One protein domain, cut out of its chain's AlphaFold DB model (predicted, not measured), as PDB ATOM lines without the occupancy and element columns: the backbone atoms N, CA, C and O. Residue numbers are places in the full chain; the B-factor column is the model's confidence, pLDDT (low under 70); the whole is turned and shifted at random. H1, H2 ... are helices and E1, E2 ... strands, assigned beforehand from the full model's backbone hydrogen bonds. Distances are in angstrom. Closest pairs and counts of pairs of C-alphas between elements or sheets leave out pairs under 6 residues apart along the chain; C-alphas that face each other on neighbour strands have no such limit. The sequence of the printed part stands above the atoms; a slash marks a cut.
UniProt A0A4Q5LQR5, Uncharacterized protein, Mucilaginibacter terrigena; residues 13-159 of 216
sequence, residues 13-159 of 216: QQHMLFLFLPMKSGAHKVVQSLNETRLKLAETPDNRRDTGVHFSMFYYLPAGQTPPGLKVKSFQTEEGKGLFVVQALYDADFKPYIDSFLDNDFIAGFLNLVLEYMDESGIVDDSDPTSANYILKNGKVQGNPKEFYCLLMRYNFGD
ATOM      1  N   GLN A  13     -23.607   9.511   5.025       62.53
ATOM      2  CA  GLN A  13     -22.534  10.397   5.449       62.53
ATOM      3  C   GLN A  13     -21.201   9.655   5.436       62.53
ATOM      4  O   GLN A  13     -21.071   8.533   5.918       62.53
ATOM      5  N   GLN A  14     -20.207  10.340   4.880       66.19
ATOM      6  CA  GLN A  14     -18.813   9.945   4.938       66.19
ATOM      7  C   GLN A  14     -18.128  10.777   6.018       66.19
ATOM      8  O   GLN A  14     -18.280  12.004   6.066       66.19
ATOM      9  N   HIS A  15     -17.356  10.114   6.864       69.19
ATOM     10  CA  HIS A  15     -16.648  10.723   7.973       69.19
ATOM     11  C   HIS A  15     -15.139  10.591   7.769       69.19
ATOM     12  O   HIS A  15     -14.641   9.664   7.129       69.19
ATOM     13  N   MET A  16     -14.399  11.541   8.338       71.81
ATOM     14  CA  MET A  16     -12.944  11.523   8.357       71.81
ATOM     15  C   MET A  16     -12.470  11.518   9.804       71.81
ATOM     16  O   MET A  16     -12.814  12.400  10.584       71.81
ATOM     17  N   LEU A  17     -11.658  10.527  10.140       73.06
ATOM     18  CA  LEU A  17     -10.872  10.486  11.358       73.06
ATOM     19  C   LEU A  17      -9.491  11.036  11.017       73.06
ATOM     20  O   LEU A  17      -8.820  10.498  10.138       73.06
ATOM     21  N   PHE A  18      -9.063  12.099  11.688       77.94
ATOM     22  CA  PHE A  18      -7.739  12.664  11.460       77.94
ATOM     23  C   PHE A  18      -7.030  12.938  12.781       77.94
ATOM     24  O   PHE A  18      -7.228  13.979  13.401       77.94
ATOM     25  N   LEU A  19      -6.231  11.971  13.230       80.88
ATOM     26  CA  LEU A  19      -5.615  11.961  14.552       80.88
ATOM     27  C   LEU A  19      -4.186  12.486  14.525       80.88
ATOM     28  O   LEU A  19      -3.403  12.125  13.645       80.88
ATOM     29  N   PHE A  20      -3.838  13.235  15.569       81.75
ATOM     30  CA  PHE A  20      -2.474  13.656  15.880       81.75
ATOM     31  C   PHE A  20      -2.099  13.153  17.270       81.75
ATOM     32  O   PHE A  20      -2.442  13.767  18.279       81.75
ATOM     33  N   LEU A  21      -1.416  12.012  17.319       86.81
ATOM     34  CA  LEU A  21      -1.069  11.337  18.563       86.81
ATOM     35  C   LEU A  21       0.377  11.673  18.958       86.81
ATOM     36  O   LEU A  21       1.297  11.406  18.172       86.81
ATOM     37  N   PRO A  22       0.609  12.265  20.144       87.06
ATOM     38  CA  PRO A  22       1.954  12.505  20.650       87.06
ATOM     39  C   PRO A  22       2.589  11.178  21.065       87.06
ATOM     40  O   PRO A  22       1.952  10.364  21.732       87.06
ATOM     41  N   MET A  23       3.845  10.958  20.680       89.69
ATOM     42  CA  MET A  23       4.510   9.668  20.863       89.69
ATOM     43  C   MET A  23       5.809   9.771  21.659       89.69
ATOM     44  O   MET A  23       6.617  10.681  21.455       89.69
ATOM     45  N   LYS A  24       6.064   8.754  22.481       90.06
ATOM     46  CA  LYS A  24       7.346   8.504  23.146       90.06
ATOM     47  C   LYS A  24       8.446   8.203  22.122       90.06
ATOM     48  O   LYS A  24       8.199   7.793  20.982       90.06
ATOM     49  N   SER A  25       9.698   8.324  22.555       79.75
ATOM     50  CA  SER A  25      10.837   7.824  21.782       79.75
ATOM     51  C   SER A  25      10.710   6.310  21.528       79.75
ATOM     52  O   SER A  25      10.166   5.558  22.332       79.75
ATOM     53  N   GLY A  26      11.173   5.845  20.361       75.38
ATOM     54  CA  GLY A  26      11.055   4.433  19.967       75.38
ATOM     55  C   GLY A  26       9.729   4.035  19.296       75.38
ATOM     56  O   GLY A  26       9.613   2.902  18.838       75.38
ATOM     57  N   ALA A  27       8.783   4.965  19.131       82.38
ATOM     58  CA  ALA A  27       7.479   4.714  18.508       82.38
ATOM     59  C   ALA A  27       7.509   4.334  17.012       82.38
ATOM     60  O   ALA A  27       6.486   3.940  16.461       82.38
ATOM     61  N   HIS A  28       8.671   4.348  16.347       74.50
ATOM     62  CA  HIS A  28       8.821   3.791  14.992       74.50
ATOM     63  C   HIS A  28       8.406   2.308  14.916       74.50
ATOM     64  O   HIS A  28       8.021   1.824  13.853       74.50
ATOM     65  N   LYS A  29       8.432   1.598  16.052       76.56
ATOM     66  CA  LYS A  29       7.923   0.229  16.190       76.56
ATOM     67  C   LYS A  29       6.423   0.106  15.917       76.56
ATOM     68  O   LYS A  29       5.998  -0.929  15.423       76.56
ATOM     69  N   VAL A  30       5.638   1.158  16.169       77.50
ATOM     70  CA  VAL A  30       4.210   1.200  15.807       77.50
ATOM     71  C   VAL A  30       4.057   1.067  14.290       77.50
ATOM     72  O   VAL A  30       3.250   0.274  13.816       77.50
ATOM     73  N   VAL A  31       4.904   1.754  13.515       68.06
ATOM     74  CA  VAL A  31       4.901   1.647  12.046       68.06
ATOM     75  C   VAL A  31       5.435   0.301  11.559       68.06
ATOM     76  O   VAL A  31       4.937  -0.239  10.580       68.06
ATOM     77  N   GLN A  32       6.412  -0.288  12.247       70.38
ATOM     78  CA  GLN A  32       6.865  -1.644  11.914       70.38
ATOM     79  C   GLN A  32       5.765  -2.684  12.165       70.38
ATOM     80  O   GLN A  32       5.534  -3.543  11.319       70.38
ATOM     81  N   SER A  33       5.034  -2.560  13.275       71.56
ATOM     82  CA  SER A  33       3.909  -3.438  13.599       71.56
ATOM     83  C   SER A  33       2.748  -3.294  12.609       71.56
ATOM     84  O   SER A  33       2.087  -4.287  12.322       71.56
ATOM     85  N   LEU A  34       2.549  -2.120  11.990       66.38
ATOM     86  CA  LEU A  34       1.580  -1.971  10.892       66.38
ATOM     87  C   LEU A  34       1.859  -2.930   9.733       66.38
ATOM     88  O   LEU A  34       0.911  -3.453   9.158       66.38
ATOM     89  N   ASN A  35       3.125  -3.196   9.399       63.41
ATOM     90  CA  ASN A  35       3.456  -4.148   8.337       63.41
ATOM     91  C   ASN A  35       3.089  -5.588   8.713       63.41
ATOM     92  O   ASN A  35       2.630  -6.339   7.858       63.41
ATOM     93  N   GLU A  36       3.252  -5.968   9.978       66.88
ATOM     94  CA  GLU A  36       2.854  -7.291  10.472       66.88
ATOM     95  C   GLU A  36       1.328  -7.430  10.523       66.88
ATOM     96  O   GLU A  36       0.778  -8.438  10.079       66.88
ATOM     97  N   THR A  37       0.632  -6.395  11.000       65.19
ATOM     98  CA  THR A  37      -0.834  -6.329  11.008       65.19
ATOM     99  C   THR A  37      -1.393  -6.366   9.589       65.19
ATOM    100  O   THR A  37      -2.322  -7.116   9.320       65.19
ATOM    101  N   ARG A  38      -0.780  -5.635   8.649       63.78
ATOM    102  CA  ARG A  38      -1.106  -5.647   7.214       63.78
ATOM    103  C   ARG A  38      -1.028  -7.048   6.619       63.78
ATOM    104  O   ARG A  38      -1.943  -7.444   5.909       63.78
ATOM    105  N   LEU A  39       0.045  -7.789   6.903       65.81
ATOM    106  CA  LEU A  39       0.212  -9.157   6.401       65.81
ATOM    107  C   LEU A  39      -0.881 -10.090   6.930       65.81
ATOM    108  O   LEU A  39      -1.393 -10.902   6.175       65.81
ATOM    109  N   LYS A  40      -1.285  -9.935   8.193       67.56
ATOM    110  CA  LYS A  40      -2.366 -10.736   8.784       67.56
ATOM    111  C   LYS A  40      -3.752 -10.337   8.277       67.56
ATOM    112  O   LYS A  40      -4.590 -11.202   8.068       67.56
ATOM    113  N   LEU A  41      -3.989  -9.047   8.041       63.06
ATOM    114  CA  LEU A  41      -5.233  -8.563   7.433       63.06
ATOM    115  C   LEU A  41      -5.381  -9.024   5.975       63.06
ATOM    116  O   LEU A  41      -6.499  -9.231   5.515       63.06
ATOM    117  N   ALA A  42      -4.274  -9.256   5.263       60.84
ATOM    118  CA  ALA A  42      -4.300  -9.855   3.927       60.84
ATOM    119  C   ALA A  42      -4.856 -11.291   3.914       60.84
ATOM    120  O   ALA A  42      -5.328 -11.761   2.883       60.84
ATOM    121  N   GLU A  43      -4.785 -11.991   5.051       66.56
ATOM    122  CA  GLU A  43      -5.293 -13.357   5.222       66.56
ATOM    123  C   GLU A  43      -6.764 -13.382   5.672       66.56
ATOM    124  O   GLU A  43      -7.383 -14.448   5.710       66.56
ATOM    125  N   THR A  44      -7.344 -12.223   6.005       62.09
ATOM    126  CA  THR A  44      -8.753 -12.096   6.395       62.09
ATOM    127  C   THR A  44      -9.637 -11.719   5.201       62.09
ATOM    128  O   THR A  44      -9.192 -10.966   4.335       62.09
ATOM    129  N   PRO A  45     -10.893 -12.208   5.135       65.12
ATOM    130  CA  PRO A  45     -11.861 -11.745   4.142       65.12
ATOM    131  C   PRO A  45     -12.032 -10.223   4.183       65.12
ATOM    132  O   PRO A  45     -11.895  -9.618   5.248       65.12
ATOM    133  N   ASP A  46     -12.362  -9.616   3.040       63.62
ATOM    134  CA  ASP A  46     -12.635  -8.180   2.952       63.62
ATOM    135  C   ASP A  46     -13.746  -7.774   3.932       63.62
ATOM    136  O   ASP A  46     -14.917  -8.099   3.744       63.62
ATOM    137  N   ASN A  47     -13.362  -7.049   4.980       63.41
ATOM    138  CA  ASN A  47     -14.246  -6.596   6.046       63.41
ATOM    139  C   ASN A  47     -14.658  -5.128   5.877       63.41
ATOM    140  O   ASN A  47     -15.210  -4.533   6.803       63.41
ATOM    141  N   ARG A  48     -14.393  -4.498   4.726       65.19
ATOM    142  CA  ARG A  48     -14.740  -3.084   4.507       65.19
ATOM    143  C   ARG A  48     -16.248  -2.848   4.547       65.19
ATOM    144  O   ARG A  48     -16.672  -1.781   4.974       65.19
ATOM    145  N   ARG A  49     -17.070  -3.843   4.182       65.56
ATOM    146  CA  ARG A  49     -18.534  -3.775   4.362       65.56
ATOM    147  C   ARG A  49     -18.942  -3.711   5.834       65.56
ATOM    148  O   ARG A  49     -19.873  -2.986   6.162       65.56
ATOM    149  N   ASP A  50     -18.225  -4.429   6.693       64.81
ATOM    150  CA  ASP A  50     -18.534  -4.525   8.124       64.81
ATOM    151  C   ASP A  50     -17.944  -3.349   8.915       64.81
ATOM    152  O   ASP A  50     -18.546  -2.865   9.869       64.81
ATOM    153  N   THR A  51     -16.770  -2.870   8.501       60.75
ATOM    154  CA  THR A  51     -16.031  -1.785   9.166       60.75
ATOM    155  C   THR A  51     -16.324  -0.401   8.585       60.75
ATOM    156  O   THR A  51     -16.037   0.602   9.227       60.75
ATOM    157  N   GLY A  52     -16.847  -0.305   7.361       65.00
ATOM    158  CA  GLY A  52     -17.126   0.961   6.680       65.00
ATOM    159  C   GLY A  52     -15.887   1.756   6.246       65.00
ATOM    160  O   GLY A  52     -16.042   2.855   5.721       65.00
ATOM    161  N   VAL A  53     -14.660   1.253   6.435       65.94
ATOM    162  CA  VAL A  53     -13.424   1.981   6.085       65.94
ATOM    163  C   VAL A  53     -13.095   1.825   4.611       65.94
ATOM    164  O   VAL A  53     -12.862   0.719   4.133       65.94
ATOM    165  N   HIS A  54     -12.974   2.947   3.904       64.94
ATOM    166  CA  HIS A  54     -12.517   2.963   2.511       64.94
ATOM    167  C   HIS A  54     -11.038   3.321   2.373       64.94
ATOM    168  O   HIS A  54     -10.398   2.926   1.401       64.94
ATOM    169  N   PHE A  55     -10.482   4.072   3.323       65.25
ATOM    170  CA  PHE A  55      -9.088   4.493   3.279       65.25
ATOM    171  C   PHE A  55      -8.531   4.667   4.686       65.25
ATOM    172  O   PHE A  55      -9.185   5.235   5.560       65.25
ATOM    173  N   SER A  56      -7.289   4.230   4.875       66.81
ATOM    174  CA  SER A  56      -6.507   4.552   6.060       66.81
ATOM    175  C   SER A  56      -5.052   4.800   5.690       66.81
ATOM    176  O   SER A  56      -4.451   4.011   4.963       66.81
ATOM    177  N   MET A  57      -4.475   5.858   6.241       69.44
ATOM    178  CA  MET A  57      -3.064   6.188   6.152       69.44
ATOM    179  C   MET A  57      -2.509   6.372   7.555       69.44
ATOM    180  O   MET A  57      -3.106   7.043   8.399       69.44
ATOM    181  N   PHE A  58      -1.323   5.818   7.766       73.81
ATOM    182  CA  PHE A  58      -0.578   5.943   9.003       73.81
ATOM    183  C   PHE A  58       0.794   6.516   8.689       73.81
ATOM    184  O   PHE A  58       1.495   6.028   7.802       73.81
ATOM    185  N   TYR A  59       1.183   7.550   9.419       76.19
ATOM    186  CA  TYR A  59       2.458   8.222   9.229       76.19
ATOM    187  C   TYR A  59       3.096   8.518  10.579       76.19
ATOM    188  O   TYR A  59       2.425   8.968  11.503       76.19
ATOM    189  N   TYR A  60       4.400   8.283  10.700       78.75
ATOM    190  CA  TYR A  60       5.156   8.621  11.901       78.75
ATOM    191  C   TYR A  60       6.260   9.619  11.578       78.75
ATOM    192  O   TYR A  60       7.075   9.399  10.680       78.75
ATOM    193  N   LEU A  61       6.312  10.680  12.375       77.94
ATOM    194  CA  LEU A  61       7.348  11.696  12.350       77.94
ATOM    195  C   LEU A  61       8.136  11.652  13.670       77.94
ATOM    196  O   LEU A  61       7.561  11.898  14.733       77.94
ATOM    197  N   PRO A  62       9.447  11.359  13.644       78.88
ATOM    198  CA  PRO A  62      10.269  11.381  14.849       78.88
ATOM    199  C   PRO A  62      10.386  12.782  15.464       78.88
ATOM    200  O   PRO A  62      10.326  13.790  14.756       78.88
ATOM    201  N   ALA A  63      10.619  12.836  16.780       80.31
ATOM    202  CA  ALA A  63      10.813  14.082  17.522       80.31
ATOM    203  C   ALA A  63      11.860  14.999  16.866       80.31
ATOM    204  O   ALA A  63      12.931  14.544  16.454       80.31
ATOM    205  N   GLY A  64      11.545  16.291  16.766       71.62
ATOM    206  CA  GLY A  64      12.432  17.308  16.196       71.62
ATOM    207  C   GLY A  64      12.592  17.249  14.675       71.62
ATOM    208  O   GLY A  64      13.317  18.070  14.110       71.62
ATOM    209  N   GLN A  65      11.925  16.318  13.986       71.19
ATOM    210  CA  GLN A  65      11.937  16.264  12.527       71.19
ATOM    211  C   GLN A  65      10.801  17.093  11.924       71.19
ATOM    212  O   GLN A  65       9.723  17.235  12.496       71.19
ATOM    213  N   THR A  66      11.058  17.650  10.740       62.72
ATOM    214  CA  THR A  66      10.037  18.258   9.876       62.72
ATOM    215  C   THR A  66       9.732  17.267   8.753       62.72
ATOM    216  O   THR A  66      10.683  16.662   8.247       62.72
ATOM    217  N   PRO A  67       8.463  17.083   8.337       60.56
ATOM    218  CA  PRO A  67       8.143  16.189   7.232       60.56
ATOM    219  C   PRO A  67       8.975  16.520   5.980       60.56
ATOM    220  O   PRO A  67       9.078  17.702   5.616       60.56
ATOM    221  N   PRO A  68       9.568  15.521   5.300       56.56
ATOM    222  CA  PRO A  68      10.350  15.754   4.091       56.56
ATOM    223  C   PRO A  68       9.522  16.507   3.039       56.56
ATOM    224  O   PRO A  68       8.414  16.104   2.702       56.56
ATOM    225  N   GLY A  69      10.051  17.616   2.515       52.31
ATOM    226  CA  GLY A  69       9.424  18.368   1.419       52.31
ATOM    227  C   GLY A  69       8.398  19.436   1.823       52.31
ATOM    228  O   GLY A  69       8.040  20.264   0.983       52.31
ATOM    229  N   LEU A  70       7.982  19.512   3.093       49.06
ATOM    230  CA  LEU A  70       7.097  20.578   3.573       49.06
ATOM    231  C   LEU A  70       7.909  21.713   4.209       49.06
ATOM    232  O   LEU A  70       8.464  21.589   5.295       49.06
ATOM    233  N   LYS A  71       7.944  22.871   3.536       50.09
ATOM    234  CA  LYS A  71       8.548  24.109   4.072       50.09
ATOM    235  C   LYS A  71       7.688  24.790   5.149       50.09
ATOM    236  O   LYS A  71       8.112  25.791   5.723       50.09
ATOM    237  N   VAL A  72       6.478  24.287   5.390       46.94
ATOM    238  CA  VAL A  72       5.507  24.860   6.330       46.94
ATOM    239  C   VAL A  72       5.525  24.059   7.631       46.94
ATOM    240  O   VAL A  72       5.446  22.837   7.622       46.94
ATOM    241  N   LYS A  73       5.608  24.771   8.757       52.91
ATOM    242  CA  LYS A  73       5.755  24.235  10.121       52.91
ATOM    243  C   LYS A  73       4.458  23.697  10.755       52.91
ATOM    244  O   LYS A  73       4.435  23.416  11.942       52.91
ATOM    245  N   SER A  74       3.360  23.592  10.010       50.81
ATOM    246  CA  SER A  74       2.018  23.361  10.574       50.81
ATOM    247  C   SER A  74       1.707  21.907  10.963       50.81
ATOM    248  O   SER A  74       0.594  21.630  11.386       50.81
ATOM    249  N   PHE A  75       2.680  20.998  10.854       60.50
ATOM    250  CA  PHE A  75       2.596  19.593  11.274       60.50
ATOM    251  C   PHE A  75       3.915  19.186  11.936       60.50
ATOM    252  O   PHE A  75       4.676  18.371  11.416       60.50
ATOM    253  N   GLN A  76       4.248  19.878  13.024       64.75
ATOM    254  CA  GLN A  76       5.487  19.671  13.760       64.75
ATOM    255  C   GLN A  76       5.263  18.794  14.978       64.75
ATOM    256  O   GLN A  76       4.197  18.787  15.587       64.75
ATOM    257  N   THR A  77       6.315  18.067  15.318       69.44
ATOM    258  CA  THR A  77       6.435  17.400  16.602       69.44
ATOM    259  C   THR A  77       6.489  18.420  17.736       69.44
ATOM    260  O   THR A  77       7.066  19.498  17.583       69.44
ATOM    261  N   GLU A  78       5.888  18.081  18.878       72.12
ATOM    262  CA  GLU A  78       6.164  18.782  20.134       72.12
ATOM    263  C   GLU A  78       7.630  18.534  20.533       72.12
ATOM    264  O   GLU A  78       8.238  17.531  20.140       72.12
ATOM    265  N   GLU A  79       8.231  19.452  21.291       74.19
ATOM    266  CA  GLU A  79       9.613  19.297  21.742       74.19
ATOM    267  C   GLU A  79       9.794  17.973  22.503       74.19
ATOM    268  O   GLU A  79       9.084  17.676  23.459       74.19
ATOM    269  N   GLY A  80      10.736  17.146  22.042       76.50
ATOM    270  CA  GLY A  80      11.032  15.844  22.643       76.50
ATOM    271  C   GLY A  80      10.052  14.707  22.314       76.50
ATOM    272  O   GLY A  80      10.369  13.562  22.634       76.50
ATOM    273  N   LYS A  81       8.929  14.966  21.628       81.69
ATOM    274  CA  LYS A  81       7.902  13.951  21.324       81.69
ATOM    275  C   LYS A  81       7.804  13.662  19.832       81.69
ATOM    276  O   LYS A  81       7.894  14.558  19.004       81.69
ATOM    277  N   GLY A  82       7.625  12.399  19.463       83.44
ATOM    278  CA  GLY A  82       7.247  12.029  18.100       83.44
ATOM    279  C   GLY A  82       5.788  12.384  17.812       83.44
ATOM    280  O   GLY A  82       5.022  12.700  18.719       83.44
ATOM    281  N   LEU A  83       5.393  12.298  16.546       83.31
ATOM    282  CA  LEU A  83       4.018  12.505  16.110       83.31
ATOM    283  C   LEU A  83       3.579  11.326  15.249       83.31
ATOM    284  O   LEU A  83       4.195  11.044  14.220       83.31
ATOM    285  N   PHE A  84       2.513  10.650  15.663       83.44
ATOM    286  CA  PHE A  84       1.846   9.635  14.861       83.44
ATOM    287  C   PHE A  84       0.541  10.203  14.312       83.44
ATOM    288  O   PHE A  84      -0.308  10.689  15.056       83.44
ATOM    289  N   VAL A  85       0.418  10.180  12.992       78.69
ATOM    290  CA  VAL A  85      -0.718  10.716  12.253       78.69
ATOM    291  C   VAL A  85      -1.523   9.554  11.705       78.69
ATOM    292  O   VAL A  85      -0.977   8.684  11.022       78.69
ATOM    293  N   VAL A  86      -2.821   9.567  11.987       78.31
ATOM    294  CA  VAL A  86      -3.779   8.615  11.423       78.31
ATOM    295  C   VAL A  86      -4.788   9.400  10.617       78.31
ATOM    296  O   VAL A  86      -5.439  10.290  11.153       78.31
ATOM    297  N   GLN A  87      -4.942   9.063   9.346       74.44
ATOM    298  CA  GLN A  87      -6.070   9.514   8.551       74.44
ATOM    299  C   GLN A  87      -6.890   8.292   8.191       74.44
ATOM    300  O   GLN A  87      -6.371   7.398   7.536       74.44
ATOM    301  N   ALA A  88      -8.147   8.246   8.603       72.25
ATOM    302  CA  ALA A  88      -9.082   7.232   8.163       72.25
ATOM    303  C   ALA A  88     -10.359   7.884   7.663       72.25
ATOM    304  O   ALA A  88     -10.708   9.013   8.003       72.25
ATOM    305  N   LEU A  89     -11.020   7.160   6.792       72.19
ATOM    306  CA  LEU A  89     -12.055   7.666   5.935       72.19
ATOM    307  C   LEU A  89     -13.074   6.522   5.909       72.19
ATOM    308  O   LEU A  89     -12.730   5.402   5.515       72.19
ATOM    309  N   TYR A  90     -14.266   6.765   6.461       68.75
ATOM    310  CA  TYR A  90     -15.225   5.707   6.785       68.75
ATOM    311  C   TYR A  90     -16.687   6.138   6.632       68.75
ATOM    312  O   TYR A  90     -17.001   7.330   6.627       68.75
ATOM    313  N   ASP A  91     -17.564   5.148   6.510       65.31
ATOM    314  CA  ASP A  91     -19.013   5.314   6.461       65.31
ATOM    315  C   ASP A  91     -19.643   5.048   7.830       65.31
ATOM    316  O   ASP A  91     -19.112   4.266   8.620       65.31
ATOM    317  N   ALA A  92     -20.826   5.624   8.053       61.66
ATOM    318  CA  ALA A  92     -21.659   5.441   9.243       61.66
ATOM    319  C   ALA A  92     -21.151   6.113  10.534       61.66
ATOM    320  O   ALA A  92     -20.070   6.698  10.609       61.66
ATOM    321  N   ASP A  93     -21.995   6.044  11.569       60.81
ATOM    322  CA  ASP A  93     -21.733   6.646  12.871       60.81
ATOM    323  C   ASP A  93     -20.430   6.108  13.493       60.81
ATOM    324  O   ASP A  93     -20.151   4.907  13.498       60.81
ATOM    325  N   PHE A  94     -19.647   7.007  14.096       64.81
ATOM    326  CA  PHE A  94     -18.284   6.729  14.570       64.81
ATOM    327  C   PHE A  94     -18.181   5.607  15.624       64.81
ATOM    328  O   PHE A  94     -17.149   4.951  15.730       64.81
ATOM    329  N   LYS A  95     -19.231   5.362  16.419       67.62
ATOM    330  CA  LYS A  95     -19.188   4.355  17.493       67.62
ATOM    331  C   LYS A  95     -19.234   2.905  16.963       67.62
ATOM    332  O   LYS A  95     -18.303   2.172  17.287       67.62
ATOM    333  N   PRO A  96     -20.246   2.479  16.175       66.00
ATOM    334  CA  PRO A  96     -20.259   1.145  15.557       66.00
ATOM    335  C   PRO A  96     -18.962   0.802  14.817       66.00
ATOM    336  O   PRO A  96     -18.479  -0.325  14.888       66.00
ATOM    337  N   TYR A  97     -18.370   1.806  14.167       67.06
ATOM    338  CA  TYR A  97     -17.078   1.696  13.509       67.06
ATOM    339  C   TYR A  97     -15.952   1.280  14.467       67.06
ATOM    340  O   TYR A  97     -15.291   0.266  14.240       67.06
ATOM    341  N   ILE A  98     -15.745   2.026  15.557       69.50
ATOM    342  CA  ILE A  98     -14.696   1.698  16.530       69.50
ATOM    343  C   ILE A  98     -14.961   0.349  17.196       69.50
ATOM    344  O   ILE A  98     -14.016  -0.416  17.362       69.50
ATOM    345  N   ASP A  99     -16.216   0.021  17.512       73.38
ATOM    346  CA  ASP A  99     -16.566  -1.270  18.113       73.38
ATOM    347  C   ASP A  99     -16.103  -2.448  17.221       73.38
ATOM    348  O   ASP A  99     -15.475  -3.378  17.723       73.38
ATOM    349  N   SER A 100     -16.281  -2.359  15.893       70.25
ATOM    350  CA  SER A 100     -15.869  -3.417  14.946       70.25
ATOM    351  C   SER A 100     -14.364  -3.732  14.957       70.25
ATOM    352  O   SER A 100     -13.942  -4.853  14.672       70.25
ATOM    353  N   PHE A 101     -13.531  -2.754  15.314       73.19
ATOM    354  CA  PHE A 101     -12.088  -2.941  15.439       73.19
ATOM    355  C   PHE A 101     -11.677  -3.621  16.733       73.19
ATOM    356  O   PHE A 101     -10.643  -4.288  16.772       73.19
ATOM    357  N   LEU A 102     -12.462  -3.433  17.789       80.00
ATOM    358  CA  LEU A 102     -12.195  -4.030  19.091       80.00
ATOM    359  C   LEU A 102     -12.527  -5.525  19.089       80.00
ATOM    360  O   LEU A 102     -11.888  -6.283  19.816       80.00
ATOM    361  N   ASP A 103     -13.435  -5.960  18.216       80.62
ATOM    362  CA  ASP A 103     -13.767  -7.375  18.014       80.62
ATOM    363  C   ASP A 103     -12.677  -8.154  17.247       80.62
ATOM    364  O   ASP A 103     -12.680  -9.386  17.231       80.62
ATOM    365  N   ASN A 104     -11.713  -7.463  16.626       75.38
ATOM    366  CA  ASN A 104     -10.572  -8.081  15.955       75.38
ATOM    367  C   ASN A 104      -9.319  -8.007  16.836       75.38
ATOM    368  O   ASN A 104      -8.702  -6.950  16.964       75.38
ATOM    369  N   ASP A 105      -8.883  -9.145  17.379       82.38
ATOM    370  CA  ASP A 105      -7.737  -9.215  18.300       82.38
ATOM    371  C   ASP A 105      -6.430  -8.645  17.722       82.38
ATOM    372  O   ASP A 105      -5.610  -8.101  18.465       82.38
ATOM    373  N   PHE A 106      -6.216  -8.724  16.403       75.06
ATOM    374  CA  PHE A 106      -5.026  -8.149  15.773       75.06
ATOM    375  C   PHE A 106      -5.100  -6.625  15.709       75.06
ATOM    376  O   PHE A 106      -4.119  -5.954  16.032       75.06
ATOM    377  N   ILE A 107      -6.259  -6.078  15.334       76.25
ATOM    378  CA  ILE A 107      -6.476  -4.629  15.304       76.25
ATOM    379  C   ILE A 107      -6.453  -4.081  16.734       76.25
ATOM    380  O   ILE A 107      -5.720  -3.133  17.006       76.25
ATOM    381  N   ALA A 108      -7.146  -4.720  17.678       83.62
ATOM    382  CA  ALA A 108      -7.097  -4.366  19.093       83.62
ATOM    383  C   ALA A 108      -5.663  -4.432  19.649       83.62
ATOM    384  O   ALA A 108      -5.230  -3.530  20.367       83.62
ATOM    385  N   GLY A 109      -4.889  -5.460  19.289       84.62
ATOM    386  CA  GLY A 109      -3.473  -5.585  19.637       84.62
ATOM    387  C   GLY A 109      -2.627  -4.425  19.109       84.62
ATOM    388  O   GLY A 109      -1.854  -3.835  19.864       84.62
ATOM    389  N   PHE A 110      -2.824  -4.047  17.846       82.94
ATOM    390  CA  PHE A 110      -2.171  -2.885  17.249       82.94
ATOM    391  C   PHE A 110      -2.561  -1.573  17.950       82.94
ATOM    392  O   PHE A 110      -1.690  -0.771  18.278       82.94
ATOM    393  N   LEU A 111      -3.846  -1.359  18.244       88.19
ATOM    394  CA  LEU A 111      -4.313  -0.162  18.948       88.19
ATOM    395  C   LEU A 111      -3.733  -0.072  20.365       88.19
ATOM    396  O   LEU A 111      -3.314   1.001  20.789       88.19
ATOM    397  N   ASN A 112      -3.617  -1.198  21.072       92.12
ATOM    398  CA  ASN A 112      -2.930  -1.240  22.365       92.12
ATOM    399  C   ASN A 112      -1.455  -0.850  22.242       92.12
ATOM    400  O   ASN A 112      -0.966  -0.073  23.056       92.12
ATOM    401  N   LEU A 113      -0.762  -1.325  21.202       89.88
ATOM    402  CA  LEU A 113       0.615  -0.918  20.936       89.88
ATOM    403  C   LEU A 113       0.715   0.596  20.688       89.88
ATOM    404  O   LEU A 113       1.636   1.233  21.189       89.88
ATOM    405  N   VAL A 114      -0.235   1.194  19.959       89.50
ATOM    406  CA  VAL A 114      -0.296   2.657  19.798       89.50
ATOM    407  C   VAL A 114      -0.385   3.333  21.168       89.50
ATOM    408  O   VAL A 114       0.441   4.200  21.453       89.50
ATOM    409  N   LEU A 115      -1.312   2.899  22.033       93.94
ATOM    410  CA  LEU A 115      -1.475   3.454  23.382       93.94
ATOM    411  C   LEU A 115      -0.200   3.326  24.231       93.94
ATOM    412  O   LEU A 115       0.137   4.249  24.968       93.94
ATOM    413  N   GLU A 116       0.545   2.221  24.122       94.50
ATOM    414  CA  GLU A 116       1.787   2.014  24.890       94.50
ATOM    415  C   GLU A 116       2.837   3.090  24.580       94.50
ATOM    416  O   GLU A 116       3.557   3.564  25.472       94.50
ATOM    417  N   TYR A 117       2.893   3.508  23.314       92.75
ATOM    418  CA  TYR A 117       3.817   4.527  22.836       92.75
ATOM    419  C   TYR A 117       3.248   5.945  22.860       92.75
ATOM    420  O   TYR A 117       4.012   6.867  22.576       92.75
ATOM    421  N   MET A 118       1.982   6.156  23.227       92.19
ATOM    422  CA  MET A 118       1.456   7.508  23.412       92.19
ATOM    423  C   MET A 118       2.147   8.207  24.589       92.19
ATOM    424  O   MET A 118       2.392   7.606  25.640       92.19
ATOM    425  N   ASP A 119       2.474   9.484  24.397       89.75
ATOM    426  CA  ASP A 119       3.010  10.377  25.424       89.75
ATOM    427  C   ASP A 119       2.024  11.509  25.715       89.75
ATOM    428  O   ASP A 119       2.055  12.581  25.107       89.75
ATOM    429  N   GLU A 120       1.145  11.258  26.677       86.69
ATOM    430  CA  GLU A 120       0.132  12.217  27.112       86.69
ATOM    431  C   GLU A 120       0.627  13.166  28.218       86.69
ATOM    432  O   GLU A 120      -0.161  13.936  28.771       86.69
ATOM    433  N   SER A 121       1.932  13.155  28.529       83.88
ATOM    434  CA  SER A 121       2.516  13.978  29.592       83.88
ATOM    435  C   SER A 121       2.217  15.462  29.368       83.88
ATOM    436  O   SER A 121       2.583  16.034  28.337       83.88
ATOM    437  N   GLY A 122       1.565  16.085  30.354       79.94
ATOM    438  CA  GLY A 122       1.154  17.491  30.303       79.94
ATOM    439  C   GLY A 122      -0.137  17.763  29.519       79.94
ATOM    440  O   GLY A 122      -0.524  18.923  29.407       79.94
ATOM    441  N   ILE A 123      -0.805  16.727  28.997       78.56
ATOM    442  CA  ILE A 123      -2.068  16.832  28.248       78.56
ATOM    443  C   ILE A 123      -3.243  16.313  29.085       78.56
ATOM    444  O   ILE A 123      -4.260  16.994  29.203       78.56
ATOM    445  N   VAL A 124      -3.108  15.120  29.669       85.44
ATOM    446  CA  VAL A 124      -4.122  14.490  30.529       85.44
ATOM    447  C   VAL A 124      -3.436  13.726  31.666       85.44
ATOM    448  O   VAL A 124      -2.290  13.301  31.528       85.44
ATOM    449  N   ASP A 125      -4.104  13.615  32.814       89.50
ATOM    450  CA  ASP A 125      -3.596  12.873  33.972       89.50
ATOM    451  C   ASP A 125      -3.696  11.353  33.746       89.50
ATOM    452  O   ASP A 125      -4.682  10.868  33.193       89.50
ATOM    453  N   ASP A 126      -2.710  10.593  34.225       89.06
ATOM    454  CA  ASP A 126      -2.656   9.125  34.104       89.06
ATOM    455  C   ASP A 126      -3.841   8.395  34.762       89.06
ATOM    456  O   ASP A 126      -4.094   7.224  34.467       89.06
ATOM    457  N   SER A 127      -4.526   9.046  35.705       90.88
ATOM    458  CA  SER A 127      -5.718   8.525  36.375       90.88
ATOM    459  C   SER A 127      -7.024   8.868  35.659       90.88
ATOM    460  O   SER A 127      -8.063   8.307  36.013       90.88
ATOM    461  N   ASP A 128      -6.991   9.749  34.653       91.75
ATOM    462  CA  ASP A 128      -8.165  10.036  33.838       91.75
ATOM    463  C   ASP A 128      -8.586   8.753  33.102       91.75
ATOM    464  O   ASP A 128      -7.748   8.150  32.419       91.75
ATOM    465  N   PRO A 129      -9.866   8.338  33.188       91.81
ATOM    466  CA  PRO A 129     -10.353   7.119  32.548       91.81
ATOM    467  C   PRO A 129     -10.082   7.044  31.043       91.81
ATOM    468  O   PRO A 129      -9.996   5.960  30.480       91.81
ATOM    469  N   THR A 130      -9.944   8.198  30.393       90.56
ATOM    470  CA  THR A 130      -9.749   8.351  28.951       90.56
ATOM    471  C   THR A 130      -8.291   8.607  28.561       90.56
ATOM    472  O   THR A 130      -8.030   8.982  27.415       90.56
ATOM    473  N   SER A 131      -7.343   8.448  29.491       92.19
ATOM    474  CA  SER A 131      -5.911   8.409  29.182       92.19
ATOM    475  C   SER A 131      -5.506   7.030  28.647       92.19
ATOM    476  O   SER A 131      -6.043   5.992  29.049       92.19
ATOM    477  N   ALA A 132      -4.513   6.997  27.763       94.00
ATOM    478  CA  ALA A 132      -3.886   5.789  27.242       94.00
ATOM    479  C   ALA A 132      -3.376   4.895  28.382       94.00
ATOM    480  O   ALA A 132      -3.590   3.680  28.373       94.00
ATOM    481  N   ASN A 133      -2.756   5.500  29.400       94.81
ATOM    482  CA  ASN A 133      -2.224   4.789  30.560       94.81
ATOM    483  C   ASN A 133      -3.328   4.122  31.394       94.81
ATOM    484  O   ASN A 133      -3.150   2.974  31.817       94.81
ATOM    485  N   TYR A 134      -4.460   4.797  31.620       95.56
ATOM    486  CA  TYR A 134      -5.597   4.195  32.314       95.56
ATOM    487  C   TYR A 134      -6.186   3.039  31.505       95.56
ATOM    488  O   TYR A 134      -6.343   1.940  32.043       95.56
ATOM    489  N   ILE A 135      -6.461   3.254  30.214       96.38
ATOM    490  CA  ILE A 135      -7.059   2.242  29.330       96.38
ATOM    491  C   ILE A 135      -6.195   0.976  29.306       96.38
ATOM    492  O   ILE A 135      -6.701  -0.127  29.510       96.38
ATOM    493  N   LEU A 136      -4.877   1.114  29.140       96.00
ATOM    494  CA  LEU A 136      -3.951  -0.022  29.131       96.00
ATOM    495  C   LEU A 136      -3.973  -0.830  30.434       96.00
ATOM    496  O   LEU A 136      -3.932  -2.061  30.391       96.00
ATOM    497  N   LYS A 137      -4.048  -0.157  31.588       95.50
ATOM    498  CA  LYS A 137      -4.044  -0.805  32.910       95.50
ATOM    499  C   LYS A 137      -5.375  -1.471  33.256       95.50
ATOM    500  O   LYS A 137      -5.380  -2.418  34.037       95.50
ATOM    501  N   ASN A 138      -6.483  -1.008  32.680       94.88
ATOM    502  CA  ASN A 138      -7.835  -1.393  33.092       94.88
ATOM    503  C   ASN A 138      -8.551  -2.288  32.075       94.88
ATOM    504  O   ASN A 138      -9.762  -2.208  31.915       94.88
ATOM    505  N   GLY A 139      -7.823  -3.162  31.379       91.94
ATOM    506  CA  GLY A 139      -8.428  -4.103  30.428       91.94
ATOM    507  C   GLY A 139      -8.303  -3.691  28.965       91.94
ATOM    508  O   GLY A 139      -8.967  -4.289  28.120       91.94
ATOM    509  N   LYS A 140      -7.406  -2.744  28.654       95.00
ATOM    510  CA  LYS A 140      -7.022  -2.372  27.284       95.00
ATOM    511  C   LYS A 140      -8.197  -1.784  26.493       95.00
ATOM    512  O   LYS A 140      -9.245  -1.479  27.066       95.00
ATOM    513  N   VAL A 141      -8.026  -1.592  25.183       91.69
ATOM    514  CA  VAL A 141      -9.078  -1.015  24.325       91.69
ATOM    515  C   VAL A 141     -10.377  -1.833  24.338       91.69
ATOM    516  O   VAL A 141     -11.455  -1.252  24.362       91.69
ATOM    517  N   GLN A 142     -10.285  -3.164  24.419       91.94
ATOM    518  CA  GLN A 142     -11.447  -4.065  24.465       91.94
ATOM    519  C   GLN A 142     -12.235  -3.958  25.782       91.94
ATOM    520  O   GLN A 142     -13.459  -4.033  25.773       91.94
ATOM    521  N   GLY A 143     -11.555  -3.761  26.916       91.25
ATOM    522  CA  GLY A 143     -12.201  -3.574  28.218       91.25
ATOM    523  C   GLY A 143     -12.736  -2.161  28.455       91.25
ATOM    524  O   GLY A 143     -13.536  -1.971  29.367       91.25
ATOM    525  N   ASN A 144     -12.315  -1.180  27.647       90.62
ATOM    526  CA  ASN A 144     -12.664   0.236  27.812       90.62
ATOM    527  C   ASN A 144     -13.049   0.900  26.472       90.62
ATOM    528  O   ASN A 144     -12.446   1.905  26.079       90.62
ATOM    529  N   PRO A 145     -14.037   0.361  25.731       86.19
ATOM    530  CA  PRO A 145     -14.380   0.847  24.392       86.19
ATOM    531  C   PRO A 145     -14.849   2.309  24.399       86.19
ATOM    532  O   PRO A 145     -14.525   3.092  23.505       86.19
ATOM    533  N   LYS A 146     -15.590   2.708  25.439       85.88
ATOM    534  CA  LYS A 146     -16.124   4.065  25.584       85.88
ATOM    535  C   LYS A 146     -15.018   5.076  25.885       85.88
ATOM    536  O   LYS A 146     -15.004   6.173  25.333       85.88
ATOM    537  N   GLU A 147     -14.101   4.723  26.768       90.69
ATOM    538  CA  GLU A 147     -12.988   5.574  27.164       90.69
ATOM    539  C   GLU A 147     -11.992   5.726  26.012       90.69
ATOM    540  O   GLU A 147     -11.518   6.833  25.753       90.69
ATOM    541  N   PHE A 148     -11.750   4.644  25.265       89.62
ATOM    542  CA  PHE A 148     -10.949   4.672  24.048       89.62
ATOM    543  C   PHE A 148     -11.570   5.572  22.973       89.62
ATOM    544  O   PHE A 148     -10.870   6.396  22.389       89.62
ATOM    545  N   TYR A 149     -12.891   5.518  22.774       82.62
ATOM    546  CA  TYR A 149     -13.598   6.471  21.913       82.62
ATOM    547  C   TYR A 149     -13.336   7.931  22.326       82.62
ATOM    548  O   TYR A 149     -13.009   8.770  21.484       82.62
ATOM    549  N   CYS A 150     -13.432   8.243  23.622       82.25
ATOM    550  CA  CYS A 150     -13.179   9.594  24.126       82.25
ATOM    551  C   CYS A 150     -11.724  10.033  23.907       82.25
ATOM    552  O   CYS A 150     -11.483  11.193  23.566       82.25
ATOM    553  N   LEU A 151     -10.765   9.113  24.058       87.88
ATOM    554  CA  LEU A 151      -9.363   9.355  23.726       87.88
ATOM    555  C   LEU A 151      -9.216   9.736  22.252       87.88
ATOM    556  O   LEU A 151      -8.630  10.773  21.950       87.88
ATOM    557  N   LEU A 152      -9.784   8.952  21.330       83.19
ATOM    558  CA  LEU A 152      -9.707   9.248  19.896       83.19
ATOM    559  C   LEU A 152     -10.276  10.633  19.582       83.19
ATOM    560  O   LEU A 152      -9.651  11.402  18.860       83.19
ATOM    561  N   MET A 153     -11.414  10.981  20.185       77.25
ATOM    562  CA  MET A 153     -12.046  12.288  20.009       77.25
ATOM    563  C   MET A 153     -11.186  13.456  20.501       77.25
ATOM    564  O   MET A 153     -11.191  14.506  19.865       77.25
ATOM    565  N   ARG A 154     -10.404  13.287  21.575       82.19
ATOM    566  CA  ARG A 154      -9.468  14.318  22.060       82.19
ATOM    567  C   ARG A 154      -8.399  14.665  21.028       82.19
ATOM    568  O   ARG A 154      -8.025  15.828  20.901       82.19
ATOM    569  N   TYR A 155      -7.894  13.658  20.323       77.62
ATOM    570  CA  TYR A 155      -6.786  13.807  19.378       77.62
ATOM    571  C   TYR A 155      -7.238  13.972  17.929       77.62
ATOM    572  O   TYR A 155      -6.399  14.098  17.034       77.62
ATOM    573  N   ASN A 156      -8.549  13.967  17.690       72.44
ATOM    574  CA  ASN A 156      -9.113  14.086  16.363       72.44
ATOM    575  C   ASN A 156      -9.253  15.551  15.944       72.44
ATOM    576  O   ASN A 156      -9.982  16.334  16.544       72.44
ATOM    577  N   PHE A 157      -8.574  15.904  14.860       67.25
ATOM    578  CA  PHE A 157      -8.667  17.208  14.219       67.25
ATOM    579  C   PHE A 157      -9.925  17.347  13.348       67.25
ATOM    580  O   PHE A 157     -10.394  18.460  13.116       67.25
ATOM    581  N   GLY A 158     -10.477  16.234  12.858       58.28
ATOM    582  CA  GLY A 158     -11.738  16.200  12.121       58.28
ATOM    583  C   GLY A 158     -12.861  15.677  13.005       58.28
ATOM    584  O   GLY A 158     -13.101  14.478  13.010       58.28
ATOM    585  N   ASP A 159     -13.542  16.541  13.764       58.94
ATOM    586  CA  ASP A 159     -14.674  16.120  14.602       58.94
ATOM    587  C   ASP A 159     -15.752  15.422  13.740       58.94
ATOM    588  O   ASP A 159     -16.395  16.082  12.924       58.94
TER     589      ASP A 159
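AT A GLANCE: This is residues 13 to 159 of the 216 residues of an uncharacterized protein of Mucilaginibacter terrigena (UniProt A0A4Q5LQR5). A twisted wall of three long strands has H1 and H7 on one face; H4 packs side by side with H1, and H5 and H6 pack on H4 farther from the sheet. The long link between E2 and E3 sticks out with its residues 68 to 73. The printed part has 147 residues with seven named helices and three named strands, in the order E1 H1 H2 E2 E3 H3 H4 H5 H6 H7; the sheet runs E1 E3 E2, antiparallel throughout, and the class is mixed. It is compact, with a radius of gyration of the C-alphas of 15.1 A and spans of 40 by 38 by 30 A.

IN THESE COORDINATES: E1, residues 14 to 23, begins at C-alpha 14 (-18.813, 9.945, 4.938) and is 28.2 A long. H1, residues 28 to 41, spans 20.2 A, and H2 is residues 48 to 51. E2, residues 53 to 61, spans 23.8 A, and E3, residues 82 to 91, spans 29.5 A. H3 is residues 94 to 102; H4, residues 105 to 117, spans 18.5 A. H5 is residues 132 to 137 and H6 residues 140 to 143. H7, residues 145 to 155, spans 15.8 A and ends at C-alpha 155 (-6.786, 13.807, 19.378).

HOW THE PARTS SIT: The sheet is twisted, its C-alphas lying up to 4.0 A off the best plane. Between E1 and E3, N 17 and O 88 are 2.8 A apart, within hydrogen-bond range; in the hairpin E2 and E3, N 57 and O 87 are 2.8 A apart. E1, H1, H2 and E2 form a split strand-helix-strand unit, two strands running the same way with E3 between them, its crossover right-handed. H1 lies over E2 at a height over the sheet of 10.2 A. H7, on the same face at 8.3 A, is over none of the strands. H1 and H4 touch at a shallow tilt of 4 degrees, opposite ways, closest at the C-alphas of Val 30 and Val 114, 6.2 A. H4 touches H5 with residues 112 to 116 alone, closest at the C-alphas of Leu 115 and Ala 132, 5.1 A, and touches H6 with residues 108 to 112 alone, closest at those of Asn 112 and Val 141, 6.5 A. H3 touches H7 at a steep tilt of 62 degrees, closest at the C-alphas of Asp 99 and Pro 145, 7.0 A. H2 only grazes the sheet. In H4, H5 and H7 every O i to N i+4 pair is within hydrogen-bond range, in H1 8 of 10 and in H3 4 of 5; H2 and H6 are too short for such a pair.

THE WHOLE: The C-alphas farthest apart, of Lys 71 and Gly 143, are 42.2 A from each other. The printed part has no cut, and its long links are E2 to E3 and H4 to H5. Mean pLDDT of the printed part is 76.1; 52 residues are under 70, among them 34 to 57 and 66 to 77.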